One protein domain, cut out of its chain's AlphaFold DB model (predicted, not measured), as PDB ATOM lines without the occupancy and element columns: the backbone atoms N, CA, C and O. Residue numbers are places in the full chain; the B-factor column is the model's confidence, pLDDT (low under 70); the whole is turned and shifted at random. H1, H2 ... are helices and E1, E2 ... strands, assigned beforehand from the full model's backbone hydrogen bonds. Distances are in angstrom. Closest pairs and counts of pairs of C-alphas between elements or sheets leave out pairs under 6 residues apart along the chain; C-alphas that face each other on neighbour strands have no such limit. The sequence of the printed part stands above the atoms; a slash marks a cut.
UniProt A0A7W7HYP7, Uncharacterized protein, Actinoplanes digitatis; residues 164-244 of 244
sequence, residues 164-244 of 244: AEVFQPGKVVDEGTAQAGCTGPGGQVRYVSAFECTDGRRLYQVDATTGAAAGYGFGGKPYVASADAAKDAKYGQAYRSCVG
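What this domain is: This is residues 164 to 244 of the 244 residues of an uncharacterized protein of Actinoplanes digitatis (UniProt A0A7W7HYP7). With little regular structure, a small antiparallel sheet, E1 E2 E3, has H2 over one face, while H1 grazes it and long loops join them. The 81 printed residues, 30 in named elements, mix helices and strands: H1 E1 E2 E3 H2. The whole is compact, radius of gyration of the C-alphas 11.7 A, spanning 37 by 25 by 18 A.

Where its parts are: E1 is residues 193 to 196, E2 202 to 206, E3 215 to 218. H2, residues 233 to 243, 15.5 A long, ends at C-alpha 243 (5.320, 49.645, -19.671). H1, residues 175 to 180, begins at C-alpha 175 (3.972, 32.014, -24.433).

How they stand to each other: E1 E2 E3 form a meander, each strand the antiparallel neighbour of the one before; N 195 and O 203, 2.9 A, and N 204 and O 217, 2.8 A, are within hydrogen-bond range. H2 is on the sheet, making two layers, its height 9.5 A; the closest C-alphas of E2 and H2, Leu 203 and Cys 242, are 7.2 A apart. In H1 and H2 every O i to N i+4 pair is within range.

The domain as a whole: The printed part has no cut; links H1 to E1 and E3 to H2 are long. No printed residue is under 70 in pLDDT.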
ATOM      1  N   ALA A 164      10.980  30.313 -36.319       93.56
ATOM      2  CA  ALA A 164      10.128  30.546 -37.484       93.56
ATOM      3  C   ALA A 164       8.735  29.888 -37.397       93.56
ATOM      4  O   ALA A 164       7.826  30.285 -38.122       93.56
ATOM      5  N   GLU A 165       8.555  28.883 -36.542       91.12
ATOM      6  CA  GLU A 165       7.268  28.233 -36.278       91.12
ATOM      7  C   GLU A 165       6.513  28.914 -35.132       91.12
ATOM      8  O   GLU A 165       5.296  29.075 -35.217       91.12
ATOM      9  N   VAL A 166       7.235  29.362 -34.097       92.00
ATOM     10  CA  VAL A 166       6.665  30.087 -32.949       92.00
ATOM     11  C   VAL A 166       6.201  31.490 -33.354       92.00
ATOM     12  O   VAL A 166       5.097  31.908 -33.010       92.00
ATOM     13  N   PHE A 167       7.018  32.214 -34.123       94.62
ATOM     14  CA  PHE A 167       6.784  33.613 -34.489       94.62
ATOM     15  C   PHE A 167       6.374  33.746 -35.955       94.62
ATOM     16  O   PHE A 167       7.079  34.316 -36.792       94.62
ATOM     17  N   GLN A 168       5.199  33.201 -36.270       95.56
ATOM     18  CA  GLN A 168       4.586  33.327 -37.590       95.56
ATOM     19  C   GLN A 168       3.637  34.527 -37.637       95.56
ATOM     20  O   GLN A 168       2.755  34.634 -36.783       95.56
ATOM     21  N   PRO A 169       3.745  35.417 -38.637       96.31
ATOM     22  CA  PRO A 169       2.838  36.554 -38.760       96.31
ATOM     23  C   PRO A 169       1.369  36.110 -38.773       96.31
ATOM     24  O   PRO A 169       0.976  35.236 -39.544       96.31
ATOM     25  N   GLY A 170       0.555  36.698 -37.896       94.06
ATOM     26  CA  GLY A 170      -0.860  36.364 -37.726       94.06
ATOM     27  C   GLY A 170      -1.150  35.139 -36.851       94.06
ATOM     28  O   GLY A 170      -2.305  34.949 -36.467       94.06
ATOM     29  N   LYS A 171      -0.147  34.333 -36.475       96.12
ATOM     30  CA  LYS A 171      -0.315  33.255 -35.488       96.12
ATOM     31  C   LYS A 171      -0.206  33.776 -34.068       96.12
ATOM     32  O   LYS A 171       0.527  34.717 -33.794       96.12
ATOM     33  N   VAL A 172      -0.939  33.136 -33.165       96.19
ATOM     34  CA  VAL A 172      -0.860  33.416 -31.731       96.19
ATOM     35  C   VAL A 172       0.524  33.036 -31.212       96.19
ATOM     36  O   VAL A 172       0.980  31.925 -31.470       96.19
ATOM     37  N   VAL A 173       1.163  33.949 -30.478       94.44
ATOM     38  CA  VAL A 173       2.431  33.681 -29.792       94.44
ATOM     39  C   VAL A 173       2.179  32.690 -28.660       94.44
ATOM     40  O   VAL A 173       1.468  33.005 -27.700       94.44
ATOM     41  N   ASP A 174       2.766  31.501 -28.783       91.00
ATOM     42  CA  ASP A 174       2.786  30.502 -27.719       91.00
ATOM     43  C   ASP A 174       3.752  30.952 -26.620       91.00
ATOM     44  O   ASP A 174       4.969  30.971 -26.804       91.00
ATOM     45  N   GLU A 175       3.195  31.375 -25.489       86.31
ATOM     46  CA  GLU A 175       3.972  32.014 -24.433       86.31
ATOM     47  C   GLU A 175       4.948  31.041 -23.760       86.31
ATOM     48  O   GLU A 175       6.095  31.405 -23.509       86.31
ATOM     49  N   GLY A 176       4.533  29.793 -23.530       82.81
ATOM     50  CA  GLY A 176       5.393  28.773 -22.930       82.81
ATOM     51  C   GLY A 176       6.628  28.499 -23.786       82.81
ATOM     52  O   GLY A 176       7.751  28.529 -23.286       82.81
ATOM     53  N   THR A 177       6.435  28.326 -25.093       83.12
ATOM     54  CA  THR A 177       7.526  28.090 -26.046       83.12
ATOM     55  C   THR A 177       8.401  29.330 -26.216       83.12
ATOM     56  O   THR A 177       9.623  29.228 -26.239       83.12
ATOM     57  N   ALA A 178       7.800  30.521 -26.283       85.25
ATOM     58  CA  ALA A 178       8.546  31.773 -26.391       85.25
ATOM     59  C   ALA A 178       9.432  32.042 -25.161       85.25
ATOM     60  O   ALA A 178      10.515  32.604 -25.306       85.25
ATOM     61  N   GLN A 179       8.995  31.637 -23.962       84.00
ATOM     62  CA  GLN A 179       9.783  31.744 -22.726       84.00
ATOM     63  C   GLN A 179      10.871  30.674 -22.619       84.00
ATOM     64  O   GLN A 179      11.975  30.979 -22.177       84.00
ATOM     65  N   ALA A 180      10.571  29.438 -23.025       79.31
ATOM     66  CA  ALA A 180      11.520  28.327 -22.980       79.31
ATOM     67  C   ALA A 180      12.684  28.480 -23.980       79.31
ATOM     68  O   ALA A 180      13.695  27.797 -23.846       79.31
ATOM     69  N   GLY A 181      12.546  29.375 -24.961       83.81
ATOM     70  CA  GLY A 181      13.485  29.527 -26.064       83.81
ATOM     71  C   GLY A 181      13.102  28.649 -27.258       83.81
ATOM     72  O   GLY A 181      12.432  27.624 -27.136       83.81
ATOM     73  N   CYS A 182      13.510  29.078 -28.449       87.50
ATOM     74  CA  CYS A 182      13.194  28.415 -29.715       87.50
ATOM     75  C   CYS A 182      14.460  28.182 -30.538       87.50
ATOM     76  O   CYS A 182      15.496  28.798 -30.293       87.50
ATOM     77  N   THR A 183      14.405  27.300 -31.534       88.81
ATOM     78  CA  THR A 183      15.596  26.970 -32.328       88.81
ATOM     79  C   THR A 183      15.730  27.825 -33.578       88.81
ATOM     80  O   THR A 183      14.800  27.949 -34.376       88.81
ATOM     81  N   GLY A 184      16.918  28.398 -33.764       86.50
ATOM     82  CA  GLY A 184      17.297  29.082 -34.996       86.50
ATOM     83  C   GLY A 184      17.721  28.118 -36.118       86.50
ATOM     84  O   GLY A 184      17.809  26.908 -35.910       86.50
ATOM     85  N   PRO A 185      18.071  28.630 -37.310       76.75
ATOM     86  CA  PRO A 185      18.325  27.814 -38.506       76.75
ATOM     87  C   PRO A 185      19.490  26.814 -38.397       76.75
ATOM     88  O   PRO A 185      19.571  25.888 -39.195       76.75
ATOM     89  N   GLY A 186      20.398  26.998 -37.434       77.44
ATOM     90  CA  GLY A 186      21.557  26.128 -37.200       77.44
ATOM     91  C   GLY A 186      21.399  25.179 -36.008       77.44
ATOM     92  O   GLY A 186      22.391  24.615 -35.556       77.44
ATOM     93  N   GLY A 187      20.189  25.017 -35.465       77.88
ATOM     94  CA  GLY A 187      19.953  24.138 -34.315       77.88
ATOM     95  C   GLY A 187      20.205  24.792 -32.952       77.88
ATOM     96  O   GLY A 187      19.825  24.226 -31.933       77.88
ATOM     97  N   GLN A 188      20.788  25.994 -32.915       79.81
ATOM     98  CA  GLN A 188      21.034  26.724 -31.673       79.81
ATOM     99  C   GLN A 188      19.733  27.218 -31.028       79.81
ATOM    100  O   GLN A 188      18.858  27.748 -31.721       79.81
ATOM    101  N   VAL A 189      19.639  27.099 -29.703       80.50
ATOM    102  CA  VAL A 189      18.571  27.722 -28.913       80.50
ATOM    103  C   VAL A 189      18.758  29.241 -28.932       80.50
ATOM    104  O   VAL A 189      19.875  29.760 -28.872       80.50
ATOM    105  N   ARG A 190      17.655  29.966 -29.099       82.12
ATOM    106  CA  ARG A 190      17.576  31.423 -29.131       82.12
ATOM    107  C   ARG A 190      16.526  31.868 -28.128       82.12
ATOM    108  O   ARG A 190      15.369  31.453 -28.205       82.12
ATOM    109  N   TYR A 191      16.939  32.753 -27.232       82.44
ATOM    110  CA  TYR A 191      16.023  33.491 -26.378       82.44
ATOM    111  C   TYR A 191      15.627  34.778 -27.072       82.44
ATOM    112  O   TYR A 191      16.451  35.464 -27.678       82.44
ATOM    113  N   VAL A 192      14.341  35.074 -26.998       86.69
ATOM    114  CA  VAL A 192      13.742  36.227 -27.653       86.69
ATOM    115  C   VAL A 192      13.515  37.290 -26.604       86.69
ATOM    116  O   VAL A 192      13.072  36.984 -25.496       86.69
ATOM    117  N   SER A 193      13.829  38.535 -26.945       84.81
ATOM    118  CA  SER A 193      13.677  39.640 -26.004       84.81
ATOM    119  C   SER A 193      12.207  39.769 -25.610       84.81
ATOM    120  O   SER A 193      11.331  39.819 -26.476       84.81
ATOM    121  N   ALA A 194      11.934  39.816 -24.309       91.19
ATOM    122  CA  ALA A 194      10.592  39.969 -23.772       91.19
ATOM    123  C   ALA A 194      10.575  41.078 -22.720       91.19
ATOM    124  O   ALA A 194      11.425  41.117 -21.834       91.19
ATOM    125  N   PHE A 195       9.586  41.961 -22.814       90.25
ATOM    126  CA  PHE A 195       9.324  43.002 -21.827       90.25
ATOM    127  C   PHE A 195       8.107  42.610 -21.000       90.25
ATOM    128  O   PHE A 195       7.058  42.292 -21.564       90.25
ATOM    129  N   GLU A 196       8.245  42.631 -19.679       90.94
ATOM    130  CA  GLU A 196       7.120  42.439 -18.768       90.94
ATOM    131  C   GLU A 196       6.315  43.737 -18.662       90.94
ATOM    132  O   GLU A 196       6.861  44.817 -18.435       90.94
ATOM    133  N   CYS A 197       5.011  43.628 -18.884       92.38
ATOM    134  CA  CYS A 197       4.080  44.737 -18.830       92.38
ATOM    135  C   CYS A 197       3.581  44.962 -17.404       92.38
ATOM    136  O   CYS A 197       3.530  44.046 -16.585       92.38
ATOM    137  N   THR A 198       3.089  46.168 -17.136       93.31
ATOM    138  CA  THR A 198       2.454  46.538 -15.859       93.31
ATOM    139  C   THR A 198       1.216  45.699 -15.521       93.31
ATOM    140  O   THR A 198       0.843  45.594 -14.356       93.31
ATOM    141  N   ASP A 199       0.592  45.075 -16.523       90.19
ATOM    142  CA  ASP A 199      -0.549  44.166 -16.375       90.19
ATOM    143  C   ASP A 199      -0.157  42.674 -16.314       90.19
ATOM    144  O   ASP A 199      -1.025  41.804 -16.382       90.19
ATOM    145  N   GLY A 200       1.142  42.373 -16.198       88.75
ATOM    146  CA  GLY A 200       1.688  41.017 -16.099       88.75
ATOM    147  C   GLY A 200       1.801  40.266 -17.429       88.75
ATOM    148  O   GLY A 200       2.299  39.141 -17.452       88.75
ATOM    149  N   ARG A 201       1.364  40.851 -18.554       93.44
ATOM    150  CA  ARG A 201       1.604  40.268 -19.884       93.44
ATOM    151  C   ARG A 201       3.061  40.444 -20.300       93.44
ATOM    152  O   ARG A 201       3.769  41.294 -19.773       93.44
ATOM    153  N   ARG A 202       3.496  39.686 -21.308       92.94
ATOM    154  CA  ARG A 202       4.812  39.870 -21.940       92.94
ATOM    155  C   ARG A 202       4.685  40.313 -23.385       92.94
ATOM    156  O   ARG A 202       3.906  39.739 -24.150       92.94
ATOM    157  N   LEU A 203       5.466  41.324 -23.750       94.75
ATOM    158  CA  LEU A 203       5.661  41.783 -25.119       94.75
ATOM    159  C   LEU A 203       6.975  41.216 -25.653       94.75
ATOM    160  O   LEU A 203       8.047  41.603 -25.200       94.75
ATOM    161  N   TYR A 204       6.884  40.327 -26.636       94.00
ATOM    162  CA  TYR A 204       8.031  39.738 -27.315       94.00
ATOM    163  C   TYR A 204       8.458  40.612 -28.488       94.00
ATOM    164  O   TYR A 204       7.619  41.051 -29.279       94.00
ATOM    165  N   GLN A 205       9.764  40.819 -28.616       93.88
ATOM    166  CA  GLN A 205      10.411  41.461 -29.749       93.88
ATOM    167  C   GLN A 205      11.382  40.464 -30.380       93.88
ATOM    168  O   GLN A 205      12.298  39.967 -29.724       93.88
ATOM    169  N   VAL A 206      11.171  40.172 -31.660       92.50
ATOM    170  CA  VAL A 206      11.931  39.171 -32.405       92.50
ATOM    171  C   VAL A 206      12.680  39.879 -33.521       92.50
ATOM    172  O   VAL A 206      12.086  40.599 -34.328       92.50
ATOM    173  N   ASP A 207      13.983  39.658 -33.596       89.06
ATOM    174  CA  ASP A 207      14.800  40.110 -34.714       89.06
ATOM    175  C   ASP A 207      15.070  38.968 -35.710       89.06
ATOM    176  O   ASP A 207      14.865  37.783 -35.427       89.06
ATOM    177  N   ALA A 208      15.550  39.330 -36.902       86.69
ATOM    178  CA  ALA A 208      15.805  38.378 -37.981       86.69
ATOM    179  C   ALA A 208      16.930  37.368 -37.670       86.69
ATOM    180  O   ALA A 208      17.006  36.323 -38.317       86.69
ATOM    181  N   THR A 209      17.798  37.631 -36.686       83.94
ATOM    182  CA  THR A 209      18.907  36.732 -36.317       83.94
ATOM    183  C   THR A 209      18.420  35.453 -35.632       83.94
ATOM    184  O   THR A 209      19.119  34.437 -35.637       83.94
ATOM    185  N   THR A 210      17.186  35.462 -35.118       85.94
ATOM    186  CA  THR A 210      16.503  34.269 -34.599       85.94
ATOM    187  C   THR A 210      16.127  33.271 -35.701       85.94
ATOM    188  O   THR A 210      15.861  32.107 -35.413       85.94
ATOM    189  N   GLY A 211      16.114  33.702 -36.968       89.06
ATOM    190  CA  GLY A 211      15.612  32.932 -38.109       89.06
ATOM    191  C   GLY A 211      14.095  32.988 -38.290       89.06
ATOM    192  O   GLY A 211      13.585  32.404 -39.244       89.06
ATOM    193  N   ALA A 212      13.372  33.686 -37.411       92.44
ATOM    194  CA  ALA A 212      11.967  34.012 -37.603       92.44
ATOM    195  C   ALA A 212      11.787  35.320 -38.390       92.44
ATOM    196  O   ALA A 212      12.730  36.087 -38.597       92.44
ATOM    197  N   ALA A 213      10.549  35.604 -38.800       93.62
ATOM    198  CA  ALA A 213      10.208  36.923 -39.321       93.62
ATOM    199  C   ALA A 213      10.387  37.962 -38.208       93.62
ATOM    200  O   ALA A 213       9.782  37.815 -37.148       93.62
ATOM    201  N   ALA A 214      11.180  39.008 -38.449       94.38
ATOM    202  CA  ALA A 214      11.319  40.111 -37.501       94.38
ATOM    203  C   ALA A 214       9.953  40.753 -37.202       94.38
ATOM    204  O   ALA A 214       9.062  40.775 -38.063       94.38
ATOM    205  N   GLY A 215       9.768  41.241 -35.978       95.88
ATOM    206  CA  GLY A 215       8.469  41.722 -35.523       95.88
ATOM    207  C   GLY A 215       8.284  41.689 -34.013       95.88
ATOM    208  O   GLY A 215       9.240  41.724 -33.236       95.88
ATOM    209  N   TYR A 216       7.022  41.685 -33.596       96.06
ATOM    210  CA  TYR A 216       6.643  41.756 -32.192       96.06
ATOM    211  C   TYR A 216       5.263  41.143 -31.930       96.06
ATOM    212  O   TYR A 216       4.424  41.032 -32.824       96.06
ATOM    213  N   GLY A 217       4.987  40.772 -30.683       95.94
ATOM    214  CA  GLY A 217       3.670  40.274 -30.288       95.94
ATOM    215  C   GLY A 217       3.551  40.061 -28.787       95.94
ATOM    216  O   GLY A 217       4.545  39.834 -28.107       95.94
ATOM    217  N   PHE A 218       2.330  40.132 -28.260       96.25
ATOM    218  CA  PHE A 218       2.074  39.745 -26.871       96.25
ATOM    219  C   PHE A 218       1.862  38.234 -26.770       96.25
ATOM    220  O   PHE A 218       1.277  37.642 -27.681       96.25
ATOM    221  N   GLY A 219       2.249  37.635 -25.641       91.75
ATOM    222  CA  GLY A 219       1.842  36.267 -25.298       91.75
ATOM    223  C   GLY A 219       0.325  36.091 -25.443       91.75
ATOM    224  O   GLY A 219      -0.457  36.964 -25.049       91.75
ATOM    225  N   GLY A 220      -0.106  35.019 -26.113       91.88
ATOM    226  CA  GLY A 220      -1.528  34.755 -26.360       91.88
ATOM    227  C   GLY A 220      -2.206  35.696 -27.369       91.88
ATOM    228  O   GLY A 220      -3.431  35.659 -27.516       91.88
ATOM    229  N   LYS A 221      -1.453  36.535 -28.094       95.69
ATOM    230  CA  LYS A 221      -1.966  37.397 -29.174       95.69
ATOM    231  C   LYS A 221      -1.284  37.100 -30.513       95.69
ATOM    232  O   LYS A 221      -0.193  36.535 -30.524       95.69
ATOM    233  N   PRO A 222      -1.912  37.473 -31.647       97.38
ATOM    234  CA  PRO A 222      -1.292  37.334 -32.956       97.38
ATOM    235  C   PRO A 222       0.030  38.098 -33.057       97.38
ATOM    236  O   PRO A 222       0.108  39.273 -32.693       97.38
ATOM    237  N   TYR A 223       1.044  37.428 -33.584       97.00
ATOM    238  CA  TYR A 223       2.345  37.989 -33.888       97.00
ATOM    239  C   TYR A 223       2.268  38.926 -35.098       97.00
ATOM    240  O   TYR A 223       1.610  38.627 -36.100       97.00
ATOM    241  N   VAL A 224       2.947  40.065 -35.016       97.19
ATOM    242  CA  VAL A 224       2.950  41.110 -36.038       97.19
ATOM    243  C   VAL A 224       4.341  41.201 -36.646       97.19
ATOM    244  O   VAL A 224       5.306  41.527 -35.958       97.19
ATOM    245  N   ALA A 225       4.438  40.939 -37.950       95.81
ATOM    246  CA  ALA A 225       5.678  41.144 -38.687       95.81
ATOM    247  C   ALA A 225       6.024  42.633 -38.749       95.81
ATOM    248  O   ALA A 225       5.173  43.461 -39.082       95.81
ATOM    249  N   SER A 226       7.287  42.951 -38.505       95.44
ATOM    250  CA  SER A 226       7.839  44.282 -38.688       95.44
ATOM    251  C   SER A 226       9.300  44.176 -39.098       95.44
ATOM    252  O   SER A 226      10.099  43.540 -38.417       95.44
ATOM    253  N   ALA A 227       9.661  44.804 -40.216       89.88
ATOM    254  CA  ALA A 227      11.036  44.774 -40.715       89.88
ATOM    255  C   ALA A 227      12.027  45.448 -39.749       89.88
ATOM    256  O   ALA A 227      13.200  45.086 -39.722       89.88
ATOM    257  N   ASP A 228      11.550  46.417 -38.966       85.50
ATOM    258  CA  ASP A 228      12.330  47.137 -37.964       85.50
ATOM    259  C   ASP A 228      11.393  47.568 -36.831       85.50
ATOM    260  O   ASP A 228      10.777  48.636 -36.878       85.50
ATOM    261  N   ALA A 229      11.271  46.716 -35.810       81.75
ATOM    262  CA  ALA A 229      10.403  46.981 -34.669       81.75
ATOM    263  C   ALA A 229      10.749  48.312 -33.975       81.75
ATOM    264  O   ALA A 229       9.845  49.002 -33.513       81.75
ATOM    265  N   ALA A 230      12.020  48.738 -33.963       77.00
ATOM    266  CA  ALA A 230      12.422  50.000 -33.336       77.00
ATOM    267  C   ALA A 230      11.873  51.238 -34.068       77.00
ATOM    268  O   ALA A 230      11.671  52.282 -33.446       77.00
ATOM    269  N   LYS A 231      11.602  51.130 -35.374       87.81
ATOM    270  CA  LYS A 231      10.995  52.201 -36.185       87.81
ATOM    271  C   LYS A 231       9.493  52.029 -36.392       87.81
ATOM    272  O   LYS A 231       8.850  52.906 -36.970       87.81
ATOM    273  N   ASP A 232       8.919  50.924 -35.932       91.75
ATOM    274  CA  ASP A 232       7.503  50.640 -36.094       91.75
ATOM    275  C   ASP A 232       6.668  51.418 -35.071       91.75
ATOM    276  O   ASP A 232       6.723  51.191 -33.859       91.75
ATOM    277  N   ALA A 233       5.843  52.339 -35.570       95.00
ATOM    278  CA  ALA A 233       4.960  53.142 -34.731       95.00
ATOM    279  C   ALA A 233       3.987  52.283 -33.901       95.00
ATOM    280  O   ALA A 233       3.662  52.647 -32.766       95.00
ATOM    281  N   LYS A 234       3.541  51.139 -34.435       95.12
ATOM    282  CA  LYS A 234       2.635  50.219 -33.742       95.12
ATOM    283  C   LYS A 234       3.362  49.431 -32.658       95.12
ATOM    284  O   LYS A 234       2.781  49.234 -31.593       95.12
ATOM    285  N   TYR A 235       4.622  49.047 -32.879       94.75
ATOM    286  CA  TYR A 235       5.458  48.500 -31.807       94.75
ATOM    287  C   TYR A 235       5.646  49.530 -30.697       94.75
ATOM    288  O   TYR A 235       5.370  49.236 -29.539       94.75
ATOM    289  N   GLY A 236       6.019  50.769 -31.037       93.50
ATOM    290  CA  GLY A 236       6.189  51.836 -30.049       93.50
ATOM    291  C   GLY A 236       4.919  52.102 -29.233       93.50
ATOM    292  O   GLY A 236       4.995  52.348 -28.030       93.50
ATOM    293  N   GLN A 237       3.738  52.020 -29.854       95.06
ATOM    294  CA  GLN A 237       2.458  52.107 -29.145       95.06
ATOM    295  C   GLN A 237       2.214  50.899 -28.231       95.06
ATOM    296  O   GLN A 237       1.796  51.088 -27.086       95.06
ATOM    297  N   ALA A 238       2.473  49.681 -28.711       93.88
ATOM    298  CA  ALA A 238       2.342  48.460 -27.920       93.88
ATOM    299  C   ALA A 238       3.283  48.471 -26.707       93.88
ATOM    300  O   ALA A 238       2.847  48.161 -25.603       93.88
ATOM    301  N   TYR A 239       4.529  48.905 -26.901       94.00
ATOM    302  CA  TYR A 239       5.532  49.042 -25.854       94.00
ATOM    303  C   TYR A 239       5.101  50.047 -24.784       94.00
ATOM    304  O   TYR A 239       5.013  49.676 -23.622       94.00
ATOM    305  N   ARG A 240       4.724  51.280 -25.159       94.19
ATOM    306  CA  ARG A 240       4.213  52.275 -24.190       94.19
ATOM    307  C   ARG A 240       2.986  51.771 -23.430       94.19
ATOM    308  O   ARG A 240       2.883  51.948 -22.230       94.19
ATOM    309  N   SER A 241       2.073  51.085 -24.116       92.94
ATOM    310  CA  SER A 241       0.892  50.506 -23.459       92.94
ATOM    311  C   SER A 241       1.242  49.356 -22.505       92.94
ATOM    312  O   SER A 241       0.459  49.050 -21.615       92.94
ATOM    313  N   CYS A 242       2.380  48.693 -22.717       90.31
ATOM    314  CA  CYS A 242       2.891  47.613 -21.878       90.31
ATOM    315  C   CYS A 242       3.577  48.170 -20.620       90.31
ATOM    316  O   CYS A 242       3.251  47.750 -19.510       90.31
ATOM    317  N   VAL A 243       4.486  49.138 -20.777       88.56
ATOM    318  CA  VAL A 243       5.320  49.645 -19.671       88.56
ATOM    319  C   VAL A 243       4.682  50.775 -18.853       88.56
ATOM    320  O   VAL A 243       5.138  51.020 -17.739       88.56
ATOM    321  N   GLY A 244       3.618  51.410 -19.359       81.38
ATOM    322  CA  GLY A 244       2.983  52.581 -18.736       81.38
ATOM    323  C   GLY A 244       3.695  53.887 -19.060       81.38
ATOM    324  O   GLY A 244       3.563  54.817 -18.236       81.38
TER     325      GLY A 244